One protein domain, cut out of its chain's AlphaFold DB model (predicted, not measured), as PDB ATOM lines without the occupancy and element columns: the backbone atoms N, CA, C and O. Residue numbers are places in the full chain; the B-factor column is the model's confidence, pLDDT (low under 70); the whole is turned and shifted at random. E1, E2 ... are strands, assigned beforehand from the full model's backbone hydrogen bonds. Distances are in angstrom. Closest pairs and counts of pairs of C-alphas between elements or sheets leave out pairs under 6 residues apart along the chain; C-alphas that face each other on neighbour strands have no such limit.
ATOM      1  N   THR A  71     290.549 344.672 204.184       94.19
ATOM      2  CA  THR A  71     289.426 343.860 204.656       94.19
ATOM      3  C   THR A  71     289.860 342.877 205.728       94.19
ATOM      4  O   THR A  71     290.912 342.247 205.621       94.19
ATOM      5  N   PHE A  72     289.038 342.724 206.762       93.94
ATOM      6  CA  PHE A  72     289.149 341.632 207.721       93.94
ATOM      7  C   PHE A  72     288.172 340.522 207.325       93.94
ATOM      8  O   PHE A  72     286.976 340.777 207.200       93.94
ATOM      9  N   GLN A  73     288.679 339.301 207.141       92.38
ATOM     10  CA  GLN A  73     287.909 338.129 206.686       92.38
ATOM     11  C   GLN A  73     288.164 336.911 207.590       92.38
ATOM     12  O   GLN A  73     288.512 335.821 207.120       92.38
ATOM     13  N   GLY A  74     288.114 337.133 208.908       90.81
ATOM     14  CA  GLY A  74     288.223 336.052 209.890       90.81
ATOM     15  C   GLY A  74     289.609 335.409 209.979       90.81
ATOM     16  O   GLY A  74     289.710 334.251 210.386       90.81
ATOM     17  N   ILE A  75     290.663 336.123 209.569       91.38
ATOM     18  CA  ILE A  75     292.050 335.645 209.625       91.38
ATOM     19  C   ILE A  75     292.753 336.229 210.846       91.38
ATOM     20  O   ILE A  75     292.661 337.423 211.130       91.38
ATOM     21  N   PHE A  76     293.476 335.370 211.555       89.06
ATOM     22  CA  PHE A  76     294.177 335.687 212.790       89.06
ATOM     23  C   PHE A  76     295.637 335.254 212.719       89.06
ATOM     24  O   PHE A  76     296.005 334.352 211.959       89.06
ATOM     25  N   ARG A  77     296.475 335.901 213.527       86.12
ATOM     26  CA  ARG A  77     297.912 335.623 213.621       86.12
ATOM     27  C   ARG A  77     298.251 334.540 214.644       86.12
ATOM     28  O   ARG A  77     299.311 333.925 214.562       86.12
ATOM     29  N   ASP A  78     297.359 334.311 215.594       83.44
ATOM     30  CA  ASP A  78     297.520 333.379 216.701       83.44
ATOM     31  C   ASP A  78     296.549 332.198 216.603       83.44
ATOM     32  O   ASP A  78     295.452 332.292 216.050       83.44
ATOM     33  N   ASP A  79     296.951 331.084 217.202       82.81
ATOM     34  CA  ASP A  79     296.183 329.845 217.294       82.81
ATOM     35  C   ASP A  79     295.032 329.906 218.310       82.81
ATOM     36  O   ASP A  79     294.287 328.937 218.440       82.81
ATOM     37  N   ALA A  80     294.842 331.033 219.001       84.06
ATOM     38  CA  ALA A  80     293.648 331.317 219.792       84.06
ATOM     39  C   ALA A  80     292.624 332.188 219.034       84.06
ATOM     40  O   ALA A  80     291.517 332.404 219.532       84.06
ATOM     41  N   CYS A  81     292.937 332.631 217.809       85.38
ATOM     42  CA  CYS A  81     292.089 333.492 216.988       85.38
ATOM     43  C   CYS A  81     291.667 334.784 217.721       85.38
ATOM     44  O   CYS A  81     290.482 335.148 217.748       85.38
ATOM     45  N   THR A  82     292.637 335.458 218.341       85.06
ATOM     46  CA  THR A  82     292.441 336.677 219.147       85.06
ATOM     47  C   THR A  82     293.081 337.927 218.545       85.06
ATOM     48  O   THR A  82     292.663 339.038 218.867       85.06
ATOM     49  N   ASP A  83     294.041 337.758 217.642       85.56
ATOM     50  CA  ASP A  83     294.855 338.807 217.039       85.56
ATOM     51  C   ASP A  83     294.551 338.909 215.532       85.56
ATOM     52  O   ASP A  83     295.096 338.141 214.726       85.56
ATOM     53  N   PRO A  84     293.600 339.777 215.137       89.81
ATOM     54  CA  PRO A  84     293.078 339.829 213.779       89.81
ATOM     55  C   PRO A  84     294.068 340.449 212.794       89.81
ATOM     56  O   PRO A  84     294.787 341.407 213.088       89.81
ATOM     57  N   VAL A  85     294.027 339.931 211.572       90.62
ATOM     58  CA  VAL A  85     294.843 340.387 210.450       90.62
ATOM     59  C   VAL A  85     293.920 340.825 209.320       90.62
ATOM     60  O   VAL A  85     292.950 340.140 208.986       90.62
ATOM     61  N   VAL A  86     294.227 341.968 208.720       92.38
ATOM     62  CA  VAL A  86     293.555 342.441 207.505       92.38
ATOM     63  C   VAL A  86     294.392 342.123 206.284       92.38
ATOM     64  O   VAL A  86     295.616 342.029 206.363       92.38
ATOM     65  N   GLN A  87     293.724 341.996 205.146       91.06
ATOM     66  CA  GLN A  87     294.359 341.754 203.863       91.06
ATOM     67  C   GLN A  87     293.957 342.797 202.823       91.06
ATOM     68  O   GLN A  87     292.861 343.366 202.879       91.06
ATOM     69  N   GLN A  88     294.841 342.990 201.851       89.00
ATOM     70  CA  GLN A  88     294.637 343.821 200.671       89.00
ATOM     71  C   GLN A  88     295.297 343.161 199.451       89.00
ATOM     72  O   GLN A  88     296.330 342.507 199.595       89.00
ATOM     73  N   ALA A  89     294.722 343.348 198.261       86.88
ATOM     74  CA  ALA A  89     295.264 342.877 196.985       86.88
ATOM     75  C   ALA A  89     295.575 344.069 196.051       86.88
ATOM     76  O   ALA A  89     294.712 344.477 195.267       86.88
ATOM     77  N   PRO A  90     296.761 344.701 196.167       81.88
ATOM     78  CA  PRO A  90     297.228 345.681 195.189       81.88
ATOM     79  C   PRO A  90     297.260 345.105 193.777       81.88
ATOM     80  O   PRO A  90     297.897 344.084 193.529       81.88
ATOM     81  N   SER A  91     296.629 345.821 192.845       82.81
ATOM     82  CA  SER A  91     296.731 345.541 191.413       82.81
ATOM     83  C   SER A  91     298.179 345.644 190.937       82.81
ATOM     84  O   SER A  91     298.962 346.440 191.473       82.81
ATOM     85  N   ALA A  92     298.510 344.903 189.879       79.81
ATOM     86  CA  ALA A  92     299.819 344.967 189.243       79.81
ATOM     87  C   ALA A  92     300.226 346.425 188.945       79.81
ATOM     88  O   ALA A  92     299.425 347.247 188.496       79.81
ATOM     89  N   CYS A  93     301.481 346.752 189.258       79.12
ATOM     90  CA  CYS A  93     302.082 348.090 189.158       79.12
ATOM     91  C   CYS A  93     301.636 349.140 190.188       79.12
ATOM     92  O   CYS A  93     302.134 350.271 190.146       79.12
ATOM     93  N   SER A  94     300.762 348.804 191.137       83.25
ATOM     94  CA  SER A  94     300.512 349.674 192.290       83.25
ATOM     95  C   SER A  94     301.651 349.569 193.298       83.25
ATOM     96  O   SER A  94     302.220 348.497 193.509       83.25
ATOM     97  N   ALA A  95     302.003 350.696 193.919       82.50
ATOM     98  CA  ALA A  95     302.912 350.654 195.052       82.50
ATOM     99  C   ALA A  95     302.220 349.940 196.218       82.50
ATOM    100  O   ALA A  95     301.047 350.196 196.502       82.50
ATOM    101  N   VAL A  96     302.956 349.070 196.902       82.06
ATOM    102  CA  VAL A  96     302.542 348.493 198.178       82.06
ATOM    103  C   VAL A  96     302.245 349.664 199.123       82.06
ATOM    104  O   VAL A  96     303.134 350.495 199.345       82.06
ATOM    105  N   PRO A  97     301.021 349.782 199.658       78.25
ATOM    106  CA  PRO A  97     300.666 350.864 200.563       78.25
ATOM    107  C   PRO A  97     301.562 350.873 201.800       78.25
ATOM    108  O   PRO A  97     301.982 349.833 202.309       78.25
ATOM    109  N   GLY A  98     301.816 352.079 202.305       74.69
ATOM    110  CA  GLY A  98     302.333 352.250 203.655       74.69
ATOM    111  C   GLY A  98     301.301 351.820 204.700       74.69
ATOM    112  O   GLY A  98     300.107 351.716 204.419       74.69
ATOM    113  N   LEU A  99     301.782 351.580 205.914       82.56
ATOM    114  CA  LEU A  99     300.941 351.292 207.073       82.56
ATOM    115  C   LEU A  99     300.643 352.579 207.850       82.56
ATOM    116  O   LEU A  99     301.247 353.622 207.592       82.56
ATOM    117  N   GLY A 100     299.720 352.493 208.800       80.38
ATOM    118  CA  GLY A 100     299.218 353.619 209.576       80.38
ATOM    119  C   GLY A 100     297.695 353.632 209.606       80.38
ATOM    120  O   GLY A 100     297.050 352.584 209.498       80.38
ATOM    121  N   SER A 101     297.119 354.826 209.722       85.44
ATOM    122  CA  SER A 101     295.670 354.995 209.764       85.44
ATOM    123  C   SER A 101     295.035 354.612 208.425       85.44
ATOM    124  O   SER A 101     295.324 355.219 207.393       85.44
ATOM    125  N   ALA A 102     294.164 353.603 208.438       87.12
ATOM    126  CA  ALA A 102     293.502 353.079 207.250       87.12
ATOM    127  C   ALA A 102     292.031 352.745 207.522       87.12
ATOM    128  O   ALA A 102     291.649 352.388 208.639       87.12
ATOM    129  N   SER A 103     291.200 352.838 206.482       91.88
ATOM    130  CA  SER A 103     289.825 352.339 206.531       91.88
ATOM    131  C   SER A 103     289.818 350.831 206.282       91.88
ATOM    132  O   SER A 103     290.333 350.363 205.267       91.88
ATOM    133  N   VAL A 104     289.249 350.079 207.221       93.75
ATOM    134  CA  VAL A 104     289.098 348.623 207.164       93.75
ATOM    135  C   VAL A 104     287.620 348.278 207.095       93.75
ATOM    136  O   VAL A 104     286.823 348.766 207.897       93.75
ATOM    137  N   THR A 105     287.268 347.393 206.165       95.25
ATOM    138  CA  THR A 105     285.951 346.748 206.129       95.25
ATOM    139  C   THR A 105     286.008 345.414 206.868       95.25
ATOM    140  O   THR A 105     286.774 344.519 206.501       95.25
ATOM    141  N   TYR A 106     285.182 345.256 207.896       94.44
ATOM    142  CA  TYR A 106     285.041 344.020 208.655       94.44
ATOM    143  C   TYR A 106     283.999 343.130 207.993       94.44
ATOM    144  O   TYR A 106     282.806 343.344 208.152       94.44
ATOM    145  N   VAL A 107     284.427 342.129 207.225       93.44
ATOM    146  CA  VAL A 107     283.503 341.193 206.558       93.44
ATOM    147  C   VAL A 107     282.869 340.235 207.568       93.44
ATOM    148  O   VAL A 107     281.734 339.803 207.394       93.44
ATOM    149  N   GLU A 108     283.577 339.956 208.659       89.81
ATOM    150  CA  GLU A 108     283.135 339.085 209.746       89.81
ATOM    151  C   GLU A 108     283.133 339.830 211.086       89.81
ATOM    152  O   GLU A 108     283.883 340.791 211.277       89.81
ATOM    153  N   GLU A 109     282.302 339.370 212.027       88.31
ATOM    154  CA  GLU A 109     282.268 339.917 213.387       88.31
ATOM    155  C   GLU A 109     283.571 339.599 214.137       88.31
ATOM    156  O   GLU A 109     284.026 338.452 214.189       88.31
ATOM    157  N   VAL A 110     284.161 340.618 214.764       88.50
ATOM    158  CA  VAL A 110     285.357 340.460 215.597       88.50
ATOM    159  C   VAL A 110     285.370 341.477 216.729       88.50
ATOM    160  O   VAL A 110     285.304 342.689 216.522       88.50
ATOM    161  N   GLY A 111     285.457 340.973 217.960       84.62
ATOM    162  CA  GLY A 111     285.352 341.807 219.150       84.62
ATOM    163  C   GLY A 111     284.091 342.673 219.104       84.62
ATOM    164  O   GLY A 111     282.980 342.151 219.138       84.62
ATOM    165  N   GLY A 112     284.250 343.999 219.116       84.44
ATOM    166  CA  GLY A 112     283.140 344.953 219.081       84.44
ATOM    167  C   GLY A 112     282.662 345.334 217.677       84.44
ATOM    168  O   GLY A 112     281.678 346.060 217.577       84.44
ATOM    169  N   ARG A 113     283.344 344.882 216.616       90.00
ATOM    170  CA  ARG A 113     283.039 345.232 215.221       90.00
ATOM    171  C   ARG A 113     282.056 344.258 214.609       90.00
ATOM    172  O   ARG A 113     282.226 343.047 214.749       90.00
ATOM    173  N   LYS A 114     281.051 344.782 213.913       90.81
ATOM    174  CA  LYS A 114     280.021 343.986 213.237       90.81
ATOM    175  C   LYS A 114     280.422 343.651 211.804       90.81
ATOM    176  O   LYS A 114     281.181 344.374 211.168       90.81
ATOM    177  N   ALA A 115     279.880 342.550 211.291       92.56
ATOM    178  CA  ALA A 115     280.029 342.202 209.884       92.56
ATOM    179  C   ALA A 115     279.416 343.301 208.991       92.56
ATOM    180  O   ALA A 115     278.320 343.792 209.260       92.56
ATOM    181  N   GLY A 116     280.134 343.685 207.939       90.25
ATOM    182  CA  GLY A 116     279.824 344.803 207.048       90.25
ATOM    183  C   GLY A 116     280.227 346.186 207.576       90.25
ATOM    184  O   GLY A 116     280.078 347.167 206.850       90.25
ATOM    185  N   GLU A 117     280.736 346.301 208.806       93.25
ATOM    186  CA  GLU A 117     281.142 347.589 209.375       93.25
ATOM    187  C   GLU A 117     282.441 348.091 208.733       93.25
ATOM    188  O   GLU A 117     283.403 347.339 208.564       93.25
ATOM    189  N   MET A 118     282.496 349.386 208.418       93.62
ATOM    190  CA  MET A 118     283.738 350.069 208.061       93.62
ATOM    191  C   MET A 118     284.220 350.911 209.237       93.62
ATOM    192  O   MET A 118     283.442 351.665 209.821       93.62
ATOM    193  N   ALA A 119     285.509 350.831 209.554       92.38
ATOM    194  CA  ALA A 119     286.109 351.673 210.579       92.38
ATOM    195  C   ALA A 119     287.511 352.134 210.189       92.38
ATOM    196  O   ALA A 119     288.257 351.419 209.524       92.38
ATOM    197  N   THR A 120     287.879 353.323 210.657       91.25
ATOM    198  CA  THR A 120     289.265 353.792 210.604       91.25
ATOM    199  C   THR A 120     290.030 353.206 211.782       91.25
ATOM    200  O   THR A 120     289.648 353.408 212.938       91.25
ATOM    201  N   VAL A 121     291.102 352.476 211.490       88.00
ATOM    202  CA  VAL A 121     291.942 351.782 212.473       88.00
ATOM    203  C   VAL A 121     293.412 352.006 212.163       88.00
ATOM    204  O   VAL A 121     293.761 352.489 211.088       88.00
ATOM    205  N   GLU A 122     294.277 351.655 213.108       87.94
ATOM    206  CA  GLU A 122     295.718 351.738 212.913       87.94
ATOM    207  C   GLU A 122     296.266 350.380 212.464       87.94
ATOM    208  O   GLU A 122     296.096 349.375 213.160       87.94
ATOM    209  N   LEU A 123     296.943 350.345 211.318       86.19
ATOM    210  CA  LEU A 123     297.685 349.179 210.845       86.19
ATOM    211  C   LEU A 123     299.150 349.323 211.242       86.19
ATOM    212  O   LEU A 123     299.783 350.320 210.910       86.19
ATOM    213  N   THR A 124     299.699 348.341 211.958       79.50
ATOM    214  CA  THR A 124     300.975 348.538 212.672       79.50
ATOM    215  C   THR A 124     302.174 347.829 212.053       79.50
ATOM    216  O   THR A 124     303.304 348.273 212.242       79.50
ATOM    217  N   GLU A 125     301.965 346.721 211.344       77.44
ATOM    218  CA  GLU A 125     303.039 345.993 210.654       77.44
ATOM    219  C   GLU A 125     302.494 345.103 209.535       77.44
ATOM    220  O   GLU A 125     301.355 344.641 209.611       77.44
ATOM    221  N   GLN A 126     303.326 344.842 208.523       81.62
ATOM    222  CA  GLN A 126     303.046 343.860 207.485       81.62
ATOM    223  C   GLN A 126     303.434 342.476 208.005       81.62
ATOM    224  O   GLN A 126     304.499 342.294 208.594       81.62
ATOM    225  N   ILE A 127     302.580 341.485 207.776       80.50
ATOM    226  CA  ILE A 127     302.808 340.117 208.234       80.50
ATOM    227  C   ILE A 127     303.584 339.334 207.179       80.50
ATOM    228  O   ILE A 127     303.225 339.331 206.000       80.50
ATOM    229  N   ALA A 128     304.636 338.638 207.622       75.69
ATOM    230  CA  ALA A 128     305.468 337.813 206.756       75.69
ATOM    231  C   ALA A 128     304.631 336.793 205.961       75.69
ATOM    232  O   ALA A 128     303.725 336.172 206.528       75.69
ATOM    233  N   PRO A 129     304.980 336.528 204.690       72.44
ATOM    234  CA  PRO A 129     304.377 335.445 203.916       72.44
ATOM    235  C   PRO A 129     304.483 334.065 204.574       72.44
ATOM    236  O   PRO A 129     303.632 333.212 204.370       72.44
ATOM    237  N   THR A 130     305.532 333.856 205.369       72.94
ATOM    238  CA  THR A 130     305.832 332.592 206.052       72.94
ATOM    239  C   THR A 130     305.207 332.481 207.441       72.94
ATOM    240  O   THR A 130     305.300 331.425 208.067       72.94
ATOM    241  N   ALA A 131     304.594 333.553 207.957       76.75
ATOM    242  CA  ALA A 131     303.938 333.510 209.254       76.75
ATOM    243  C   ALA A 131     302.687 332.627 209.181       76.75
ATOM    244  O   ALA A 131     301.894 332.731 208.244       76.75
ATOM    245  N   ALA A 132     302.499 331.772 210.188       78.44
ATOM    246  CA  ALA A 132     301.290 330.969 210.305       78.44
ATOM    247  C   ALA A 132     300.061 331.869 210.493       78.44
ATOM    248  O   ALA A 132     300.129 332.901 211.163       78.44
ATOM    249  N   ARG A 133     298.941 331.452 209.905       86.94
ATOM    250  CA  ARG A 133     297.658 332.152 209.965       86.94
ATOM    251  C   ARG A 133     296.576 331.176 210.367       86.94
ATOM    252  O   ARG A 133     296.691 329.973 210.112       86.94
ATOM    253  N   TYR A 134     295.533 331.698 210.988       88.31
ATOM    254  CA  TYR A 134     294.481 330.894 211.581       88.31
ATOM    255  C   TYR A 134     293.102 331.458 211.272       88.31
ATOM    256  O   TYR A 134     292.947 332.649 211.012       88.31
ATOM    257  N   ARG A 135     292.093 330.590 211.307       90.88
ATOM    258  CA  ARG A 135     290.683 330.944 211.144       90.88
ATOM    259  C   ARG A 135     289.841 330.185 212.161       90.88
ATOM    260  O   ARG A 135     290.162 329.058 212.549       90.88
ATOM    261  N   LYS A 136     288.739 330.801 212.586       89.38
ATOM    262  CA  LYS A 136     287.754 330.150 213.453       89.38
ATOM    263  C   LYS A 136     286.989 329.078 212.677       89.38
ATOM    264  O   LYS A 136     286.458 329.326 211.602       89.38
ATOM    265  N   SER A 137     286.908 327.892 213.260       88.81
ATOM    266  CA  SER A 137     286.111 326.761 212.804       88.81
ATOM    267  C   SER A 137     285.273 326.274 213.986       88.81
ATOM    268  O   SER A 137     285.716 325.457 214.800       88.81
ATOM    269  N   GLY A 138     284.064 326.825 214.117       85.25
ATOM    270  CA  GLY A 138     283.235 326.651 215.310       85.25
ATOM    271  C   GLY A 138     283.898 327.280 216.539       85.25
ATOM    272  O   GLY A 138     284.257 328.453 216.521       85.25
ATOM    273  N   THR A 139     284.085 326.492 217.600       81.75
ATOM    274  CA  THR A 139     284.771 326.927 218.832       81.75
ATOM    275  C   THR A 139     286.291 326.781 218.774       81.75
ATOM    276  O   THR A 139     286.978 327.178 219.712       81.75
ATOM    277  N   LYS A 140     286.827 326.187 217.702       85.44
ATOM    278  CA  LYS A 140     288.260 325.941 217.540       85.44
ATOM    279  C   LYS A 140     288.871 326.951 216.586       85.44
ATOM    280  O   LYS A 140     288.218 327.425 215.661       85.44
ATOM    281  N   CYS A 141     290.147 327.226 216.789       87.12
ATOM    282  CA  CYS A 141     290.969 327.964 215.852       87.12
ATOM    283  C   CYS A 141     291.862 326.950 215.127       87.12
ATOM    284  O   CYS A 141     292.505 326.112 215.760       87.12
ATOM    285  N   VAL A 142     291.830 326.956 213.799       89.44
ATOM    286  CA  VAL A 142     292.590 326.021 212.959       89.44
ATOM    287  C   VAL A 142     293.500 326.807 212.032       89.44
ATOM    288  O   VAL A 142     293.223 327.971 211.744       89.44
ATOM    289  N   ARG A 143     294.588 326.186 211.564       88.88
ATOM    290  CA  ARG A 143     295.440 326.811 210.546       88.88
ATOM    291  C   ARG A 143     294.588 327.153 209.329       88.88
ATOM    292  O   ARG A 143     293.857 326.301 208.827       88.88
ATOM    293  N   ALA A 144     294.668 328.403 208.896       84.56
ATOM    294  CA  ALA A 144     294.020 328.847 207.681       84.56
ATOM    295  C   ALA A 144     294.783 328.246 206.500       84.56
ATOM    296  O   ALA A 144     295.995 328.437 206.385       84.56
ATOM    297  N   ASP A 145     294.076 327.513 205.645       72.31
ATOM    298  CA  ASP A 145     294.612 327.056 204.366       72.31
ATOM    299  C   ASP A 145     294.555 328.216 203.370       72.31
ATOM    300  O   ASP A 145     293.712 328.288 202.476       72.31
ATOM    301  N   GLU A 146     295.386 329.225 203.616       65.94
ATOM    302  CA  GLU A 146     295.575 330.290 202.651       65.94
ATOM    303  C   GLU A 146     296.513 329.774 201.570       65.94
ATOM    304  O   GLU A 146     297.736 329.782 201.718       65.94
ATOM    305  N   SER A 147     295.924 329.315 200.465       53.12
ATOM    306  CA  SER A 147     296.660 329.063 199.235       53.12
ATOM    307  C   SER A 147     297.470 330.315 198.895       53.12
ATOM    308  O   SER A 147     296.897 331.389 198.685       53.12
ATOM    309  N   ALA A 148     298.797 330.177 198.897       49.38
ATOM    310  CA  ALA A 148     299.749 331.241 198.630       49.38
ATOM    311  C   ALA A 148     299.612 331.720 197.180       49.38
ATOM    312  O   ALA A 148     300.318 331.260 196.289       49.38
ATOM    313  N   VAL A 149     298.689 332.645 196.942       54.25
ATOM    314  CA  VAL A 149     298.752 333.490 195.757       54.25
ATOM    315  C   VAL A 149     299.724 334.601 196.111       54.25
ATOM    316  O   VAL A 149     299.441 335.409 196.997       54.25
ATOM    317  N   ASP A 150     300.910 334.520 195.515       65.06
ATOM    318  CA  ASP A 150     301.908 335.579 195.393       65.06
ATOM    319  C   ASP A 150     301.880 336.637 196.524       65.06
ATOM    320  O   ASP A 150     301.457 337.777 196.348       65.06
ATOM    321  N   LEU A 151     302.308 336.249 197.733       81.44
ATOM    322  CA  LEU A 151     302.308 337.115 198.919       81.44
ATOM    323  C   LEU A 151     303.434 338.154 198.863       81.44
ATOM    324  O   LEU A 151     304.590 337.819 198.605       81.44
ATOM    325  N   THR A 152     303.118 339.405 199.191       85.31
ATOM    326  CA  THR A 152     304.085 340.505 199.124       85.31
ATOM    327  C   THR A 152     305.234 340.288 200.113       85.31
ATOM    328  O   THR A 152     304.979 340.099 201.309       85.31
ATOM    329  N   PRO A 153     306.504 340.381 199.678       82.69
ATOM    330  CA  PRO A 153     307.638 340.349 200.596       82.69
ATOM    331  C   PRO A 153     307.612 341.528 201.588       82.69
ATOM    332  O   PRO A 153     307.239 342.646 201.235       82.69
ATOM    333  N   MET A 154     308.060 341.309 202.830       73.00
ATOM    334  CA  MET A 154     307.928 342.291 203.928       73.00
ATOM    335  C   MET A 154     308.640 343.637 203.704       73.00
ATOM    336  O   MET A 154     308.321 344.618 204.363       73.00
ATOM    337  N   GLY A 155     309.638 343.683 202.820       77.81
ATOM    338  CA  GLY A 155     310.439 344.884 202.560       77.81
ATOM    339  C   GLY A 155     309.902 345.772 201.440       77.81
ATOM    340  O   GLY A 155     310.562 346.739 201.075       77.81
ATOM    341  N   CYS A 156     308.749 345.436 200.862       82.25
ATOM    342  CA  CYS A 156     308.287 346.066 199.632       82.25
ATOM    343  C   CYS A 156     307.366 347.271 199.839       82.25
ATOM    344  O   CYS A 156     306.868 347.798 198.853       82.25
ATOM    345  N   ALA A 157     307.160 347.740 201.075       81.50
ATOM    346  CA  ALA A 157     306.369 348.940 201.354       81.50
ATOM    347  C   ALA A 157     306.846 350.147 200.521       81.50
ATOM    348  O   ALA A 157     308.036 350.458 200.464       81.50
ATOM    349  N   GLY A 158     305.908 350.817 199.846       78.00
ATOM    350  CA  GLY A 158     306.177 351.928 198.931       78.00
ATOM    351  C   GLY A 158     306.776 351.530 197.575       78.00
ATOM    352  O   GLY A 158     306.966 352.400 196.728       78.00
ATOM    353  N   GLN A 159     307.057 350.246 197.338       84.12
ATOM    354  CA  GLN A 159     307.597 349.723 196.078       84.12
ATOM    355  C   GLN A 159     306.522 348.979 195.284       84.12
ATOM    356  O   GLN A 159     305.508 348.556 195.831       84.12
ATOM    357  N   LYS A 160     306.744 348.793 193.981       86.69
ATOM    358  CA  LYS A 160     305.920 347.905 193.147       86.69
ATOM    359  C   LYS A 160     306.461 346.477 193.250       86.69
ATOM    360  O   LYS A 160     307.675 346.298 193.331       86.69
ATOM    361  N   VAL A 161     305.582 345.479 193.227       88.25
ATOM    362  CA  VAL A 161     305.976 344.064 193.283       88.25
ATOM    363  C   VAL A 161     306.044 343.480 191.879       88.25
ATOM    364  O   VAL A 161     305.187 343.746 191.040       88.25
ATOM    365  N   CYS A 162     307.093 342.711 191.627       89.88
ATOM    366  CA  CYS A 162     307.419 342.114 190.341       89.88
ATOM    367  C   CYS A 162     308.056 340.738 190.534       89.88
ATOM    368  O   CYS A 162     308.398 340.359 191.655       89.88
ATOM    369  N   ARG A 163     308.281 340.005 189.442       90.12
ATOM    370  CA  ARG A 163     309.152 338.824 189.464       90.12
ATOM    371  C   ARG A 163     310.595 339.194 189.166       90.12
ATOM    372  O   ARG A 163     310.868 340.028 188.306       90.12
ATOM    373  N   ASP A 164     311.528 338.552 189.851       91.31
ATOM    374  CA  ASP A 164     312.950 338.594 189.518       91.31
ATOM    375  C   ASP A 164     313.293 337.615 188.374       91.31
ATOM    376  O   ASP A 164     312.429 336.922 187.824       91.31
ATOM    377  N   ALA A 165     314.574 337.533 188.003       90.31
ATOM    378  CA  ALA A 165     315.046 336.635 186.945       90.31
ATOM    379  C   ALA A 165     314.778 335.139 187.219       90.31
ATOM    380  O   ALA A 165     314.704 334.356 186.275       90.31
ATOM    381  N   SER A 166     314.606 334.742 188.485       90.44
ATOM    382  CA  SER A 166     314.269 333.370 188.888       90.44
ATOM    383  C   SER A 166     312.763 333.082 188.861       90.44
ATOM    384  O   SER A 166     312.359 331.927 188.974       90.44
ATOM    385  N   GLY A 167     311.928 334.113 188.685       87.38
ATOM    386  CA  GLY A 167     310.471 334.016 188.792       87.38
ATOM    387  C   GLY A 167     309.933 334.197 190.214       87.38
ATOM    388  O   GLY A 167     308.729 334.041 190.427       87.38
ATOM    389  N   THR A 168     310.794 334.550 191.170       88.00
ATOM    390  CA  THR A 168     310.419 334.807 192.566       88.00
ATOM    391  C   THR A 168     309.906 336.234 192.719       88.00
ATOM    392  O   THR A 168     310.388 337.142 192.042       88.00
ATOM    393  N   LEU A 169     308.940 336.455 193.613       87.12
ATOM    394  CA  LEU A 169     308.478 337.806 193.926       87.12
ATOM    395  C   LEU A 169     309.570 338.646 194.582       87.12
ATOM    396  O   LEU A 169     310.193 338.243 195.566       87.12
ATOM    397  N   ALA A 170     309.716 339.864 194.084       88.12
ATOM    398  CA  ALA A 170     310.640 340.869 194.568       88.12
ATOM    399  C   ALA A 170     310.036 342.272 194.397       88.12
ATOM    400  O   ALA A 170     309.003 342.466 193.762       88.12
ATOM    401  N   CYS A 171     310.695 343.272 194.971       87.75
ATOM    402  CA  CYS A 171     310.415 344.692 194.717       87.75
ATOM    403  C   CYS A 171     311.637 345.446 194.184       87.75
ATOM    404  O   CYS A 171     311.616 346.664 194.022       87.75
ATOM    405  N   THR A 172     312.718 344.721 193.915       87.81
ATOM    406  CA  THR A 172     313.945 345.205 193.291       87.81
ATOM    407  C   THR A 172     314.431 344.139 192.316       87.81
ATOM    408  O   THR A 172     314.037 342.979 192.420       87.81
ATOM    409  N   ASN A 173     315.280 344.519 191.360       89.81
ATOM    410  CA  ASN A 173     315.835 343.592 190.363       89.81
ATOM    411  C   ASN A 173     314.762 342.833 189.555       89.81
ATOM    412  O   ASN A 173     314.929 341.655 189.237       89.81
ATOM    413  N   CYS A 174     313.664 343.519 189.224       89.31
ATOM    414  CA  CYS A 174     312.598 342.967 188.397       89.31
ATOM    415  C   CYS A 174     313.148 342.456 187.063       89.31
ATOM    416  O   CYS A 174     313.911 343.158 186.389       89.31
ATOM    417  N   ARG A 175     312.710 341.269 186.635       91.31
ATOM    418  CA  ARG A 175     312.935 340.830 185.262       91.31
ATOM    419  C   ARG A 175     312.171 341.745 184.316       91.31
ATOM    420  O   ARG A 175     311.067 342.202 184.613       91.31
ATOM    421  N   THR A 176     312.785 342.004 183.173       89.69
ATOM    422  CA  THR A 176     312.186 342.797 182.103       89.69
ATOM    423  C   THR A 176     311.705 341.850 181.011       89.69
ATOM    424  O   THR A 176     312.448 340.967 180.579       89.69
ATOM    425  N   LEU A 177     310.454 342.007 180.594       86.50
ATOM    426  CA  LEU A 177     309.839 341.254 179.509       86.50
ATOM    427  C   LEU A 177     310.359 341.742 178.145       86.50
ATOM    428  O   LEU A 177     310.985 342.795 178.033       86.50
ATOM    429  N   GLN A 178     310.077 340.993 177.076       84.88
ATOM    430  CA  GLN A 178     310.556 341.315 175.719       84.88
ATOM    431  C   GLN A 178     310.088 342.683 175.199       84.88
ATOM    432  O   GLN A 178     310.750 343.278 174.355       84.88
ATOM    433  N   ASN A 179     308.967 343.193 175.710       80.44
ATOM    434  CA  ASN A 179     308.444 344.521 175.392       80.44
ATOM    435  C   ASN A 179     309.130 345.659 176.179       80.44
ATOM    436  O   ASN A 179     308.707 346.804 176.066       80.44
ATOM    437  N   GLY A 180     310.157 345.363 176.983       82.00
ATOM    438  CA  GLY A 180     310.877 346.351 177.791       82.00
ATOM    439  C   GLY A 180     310.206 346.696 179.124       82.00
ATOM    440  O   GLY A 180     310.731 347.523 179.866       82.00
ATOM    441  N   CYS A 181     309.078 346.064 179.458       85.38
ATOM    442  CA  CYS A 181     308.359 346.319 180.702       85.38
ATOM    443  C   CYS A 181     308.820 345.409 181.844       85.38
ATOM    444  O   CYS A 181     309.071 344.224 181.609       85.38
ATOM    445  N   PRO A 182     308.897 345.916 183.088       87.12
ATOM    446  CA  PRO A 182     309.061 345.058 184.253       87.12
ATOM    447  C   PRO A 182     307.870 344.109 184.393       87.12
ATOM    448  O   PRO A 182     306.727 344.495 184.144       87.12
ATOM    449  N   ASP A 183     308.144 342.886 184.828       88.31
ATOM    450  CA  ASP A 183     307.115 341.876 185.064       88.31
ATOM    451  C   ASP A 183     306.430 342.088 186.421       88.31
ATOM    452  O   ASP A 183     306.759 341.431 187.411       88.31
ATOM    453  N   PHE A 184     305.571 343.106 186.495       87.88
ATOM    454  CA  PHE A 184     304.816 343.443 187.698       87.88
ATOM    455  C   PHE A 184     303.685 342.449 187.950       87.88
ATOM    456  O   PHE A 184     302.990 342.037 187.026       87.88
ATOM    457  N   GLU A 185     303.461 342.132 189.221       84.56
ATOM    458  CA  GLU A 185     302.494 341.121 189.644       84.56
ATOM    459  C   GLU A 185     301.437 341.718 190.569       84.56
ATOM    460  O   GLU A 185     301.714 342.626 191.362       84.56
ATOM    461  N   GLU A 186     300.222 341.177 190.483       84.00
ATOM    462  CA  GLU A 186     299.252 341.319 191.563       84.00
ATOM    463  C   GLU A 186     299.749 340.502 192.756       84.00
ATOM    464  O   GLU A 186     300.286 339.404 192.619       84.00
ATOM    465  N   THR A 187     299.593 341.049 193.950       82.69
ATOM    466  CA  THR A 187     300.099 340.412 195.159       82.69
ATOM    467  C   THR A 187     299.149 340.667 196.308       82.69
ATOM    468  O   THR A 187     298.369 341.617 196.279       82.69
ATOM    469  N   ARG A 188     299.204 339.830 197.345       87.75
ATOM    470  CA  ARG A 188     298.429 340.047 198.567       87.75
ATOM    471  C   ARG A 188     299.317 340.482 199.723       87.75
ATOM    472  O   ARG A 188     300.358 339.885 199.997       87.75
ATOM    473  N   ILE A 189     298.844 341.489 200.447       87.19
ATOM    474  CA  ILE A 189     299.482 342.048 201.634       87.19
ATOM    475  C   ILE A 189     298.603 341.750 202.839       87.19
ATOM    476  O   ILE A 189     297.382 341.869 202.764       87.19
ATOM    477  N   TYR A 190     299.239 341.408 203.955       88.94
ATOM    478  CA  TYR A 190     298.591 341.214 205.247       88.94
ATOM    479  C   TYR A 190     299.149 342.210 206.253       88.94
ATOM    480  O   TYR A 190     300.362 342.421 206.273       88.94
ATOM    481  N   ALA A 191     298.300 342.775 207.107       87.62
ATOM    482  CA  ALA A 191     298.728 343.687 208.161       87.62
ATOM    483  C   ALA A 191     298.041 343.406 209.501       87.62
ATOM    484  O   ALA A 191     296.872 343.019 209.552       87.62
ATOM    485  N   ALA A 192     298.782 343.616 210.590       87.88
ATOM    486  CA  ALA A 192     298.235 343.561 211.941       87.88
ATOM    487  C   ALA A 192     297.304 344.751 212.195       87.88
ATOM    488  O   ALA A 192     297.621 345.886 211.826       87.88
ATOM    489  N   VAL A 193     296.185 344.488 212.870       89.25
ATOM    490  CA  VAL A 193     295.182 345.503 213.197       89.25
ATOM    491  C   VAL A 193     295.318 345.941 214.649       89.25
ATOM    492  O   VAL A 193     295.223 345.136 215.573       89.25
ATOM    493  N   ASN A 194     295.439 347.245 214.874       86.31
ATOM    494  CA  ASN A 194     295.277 347.849 216.187       86.31
ATOM    495  C   ASN A 194     293.964 348.637 216.242       86.31
ATOM    496  O   ASN A 194     293.916 349.841 215.989       86.31
ATOM    497  N   ASP A 195     292.894 347.934 216.614       87.69
ATOM    498  CA  ASP A 195     291.565 348.510 216.807       87.69
ATOM    499  C   ASP A 195     291.129 348.407 218.284       87.69
ATOM    500  O   ASP A 195     290.931 347.301 218.807       87.69
ATOM    501  N   PRO A 196     290.942 349.539 218.989       81.38
ATOM    502  CA  PRO A 196     290.454 349.548 220.367       81.38
ATOM    503  C   PRO A 196     289.093 348.866 220.559       81.38
ATOM    504  O   PRO A 196     288.820 348.364 221.649       81.38
ATOM    505  N   ALA A 197     288.232 348.839 219.537       82.81
ATOM    506  CA  ALA A 197     286.913 348.210 219.618       82.81
ATOM    507  C   ALA A 197     286.995 346.678 219.666       82.81
ATOM    508  O   ALA A 197     286.122 346.040 220.251       82.81
ATOM    509  N   ILE A 198     288.059 346.078 219.125       80.44
ATOM    510  CA  ILE A 198     288.274 344.625 219.181       80.44
ATOM    511  C   ILE A 198     288.699 344.196 220.591       80.44
ATOM    512  O   ILE A 198     288.267 343.164 221.099       80.44
ATOM    513  N   LYS A 199     289.476 345.046 221.269       62.06
ATOM    514  CA  LYS A 199     289.993 344.803 222.625       62.06
ATOM    515  C   LYS A 199     288.925 344.892 223.724       62.06
ATOM    516  O   LYS A 199     289.177 344.448 224.837       62.06
TER     517      LYS A 199
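Overview. This is residues 71 to 199 of the 280 residues of an uncharacterized protein of Myxococcales bacterium 68-20 (UniProt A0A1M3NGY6). With little regular structure, this is a closed barrel of E1, E2, E7, E4 and E3, with hairpin E5 and E6 beside E1 and the unnamed stretch 144 to 188 drawn out lengthwise. The printed part has 129 residues, under half in seven named strands, E1 to E7 in order: all strand, one mixed sheet. It is compact, radius of gyration of the C-alphas 16.0 A, and spans 51 by 28 by 21 A.

Arrangement. E1, residues 71 to 76, is antiparallel to E2, residues 84 to 88, and parallel to E3, residues 100 to 106. N 85 and O 75, and N 72 and O 105, both 2.9 A, are within hydrogen-bond range.

Along the chain. E4, residues 117 to 126, 22.3 A, bends by 72 degrees. E5 is residues 134 to 137, E6 140 to 143, E7 189 to 194. E1 begins at C-alpha 71 (289.426, 343.860, 204.656); E7 ends at C-alpha 194 (295.277, 347.849, 216.187).

Size, cuts and confidence. The printed part has no cut. Link E6 to E7 is long; pLDDT is under 70 at residues 146 to 150 and 199.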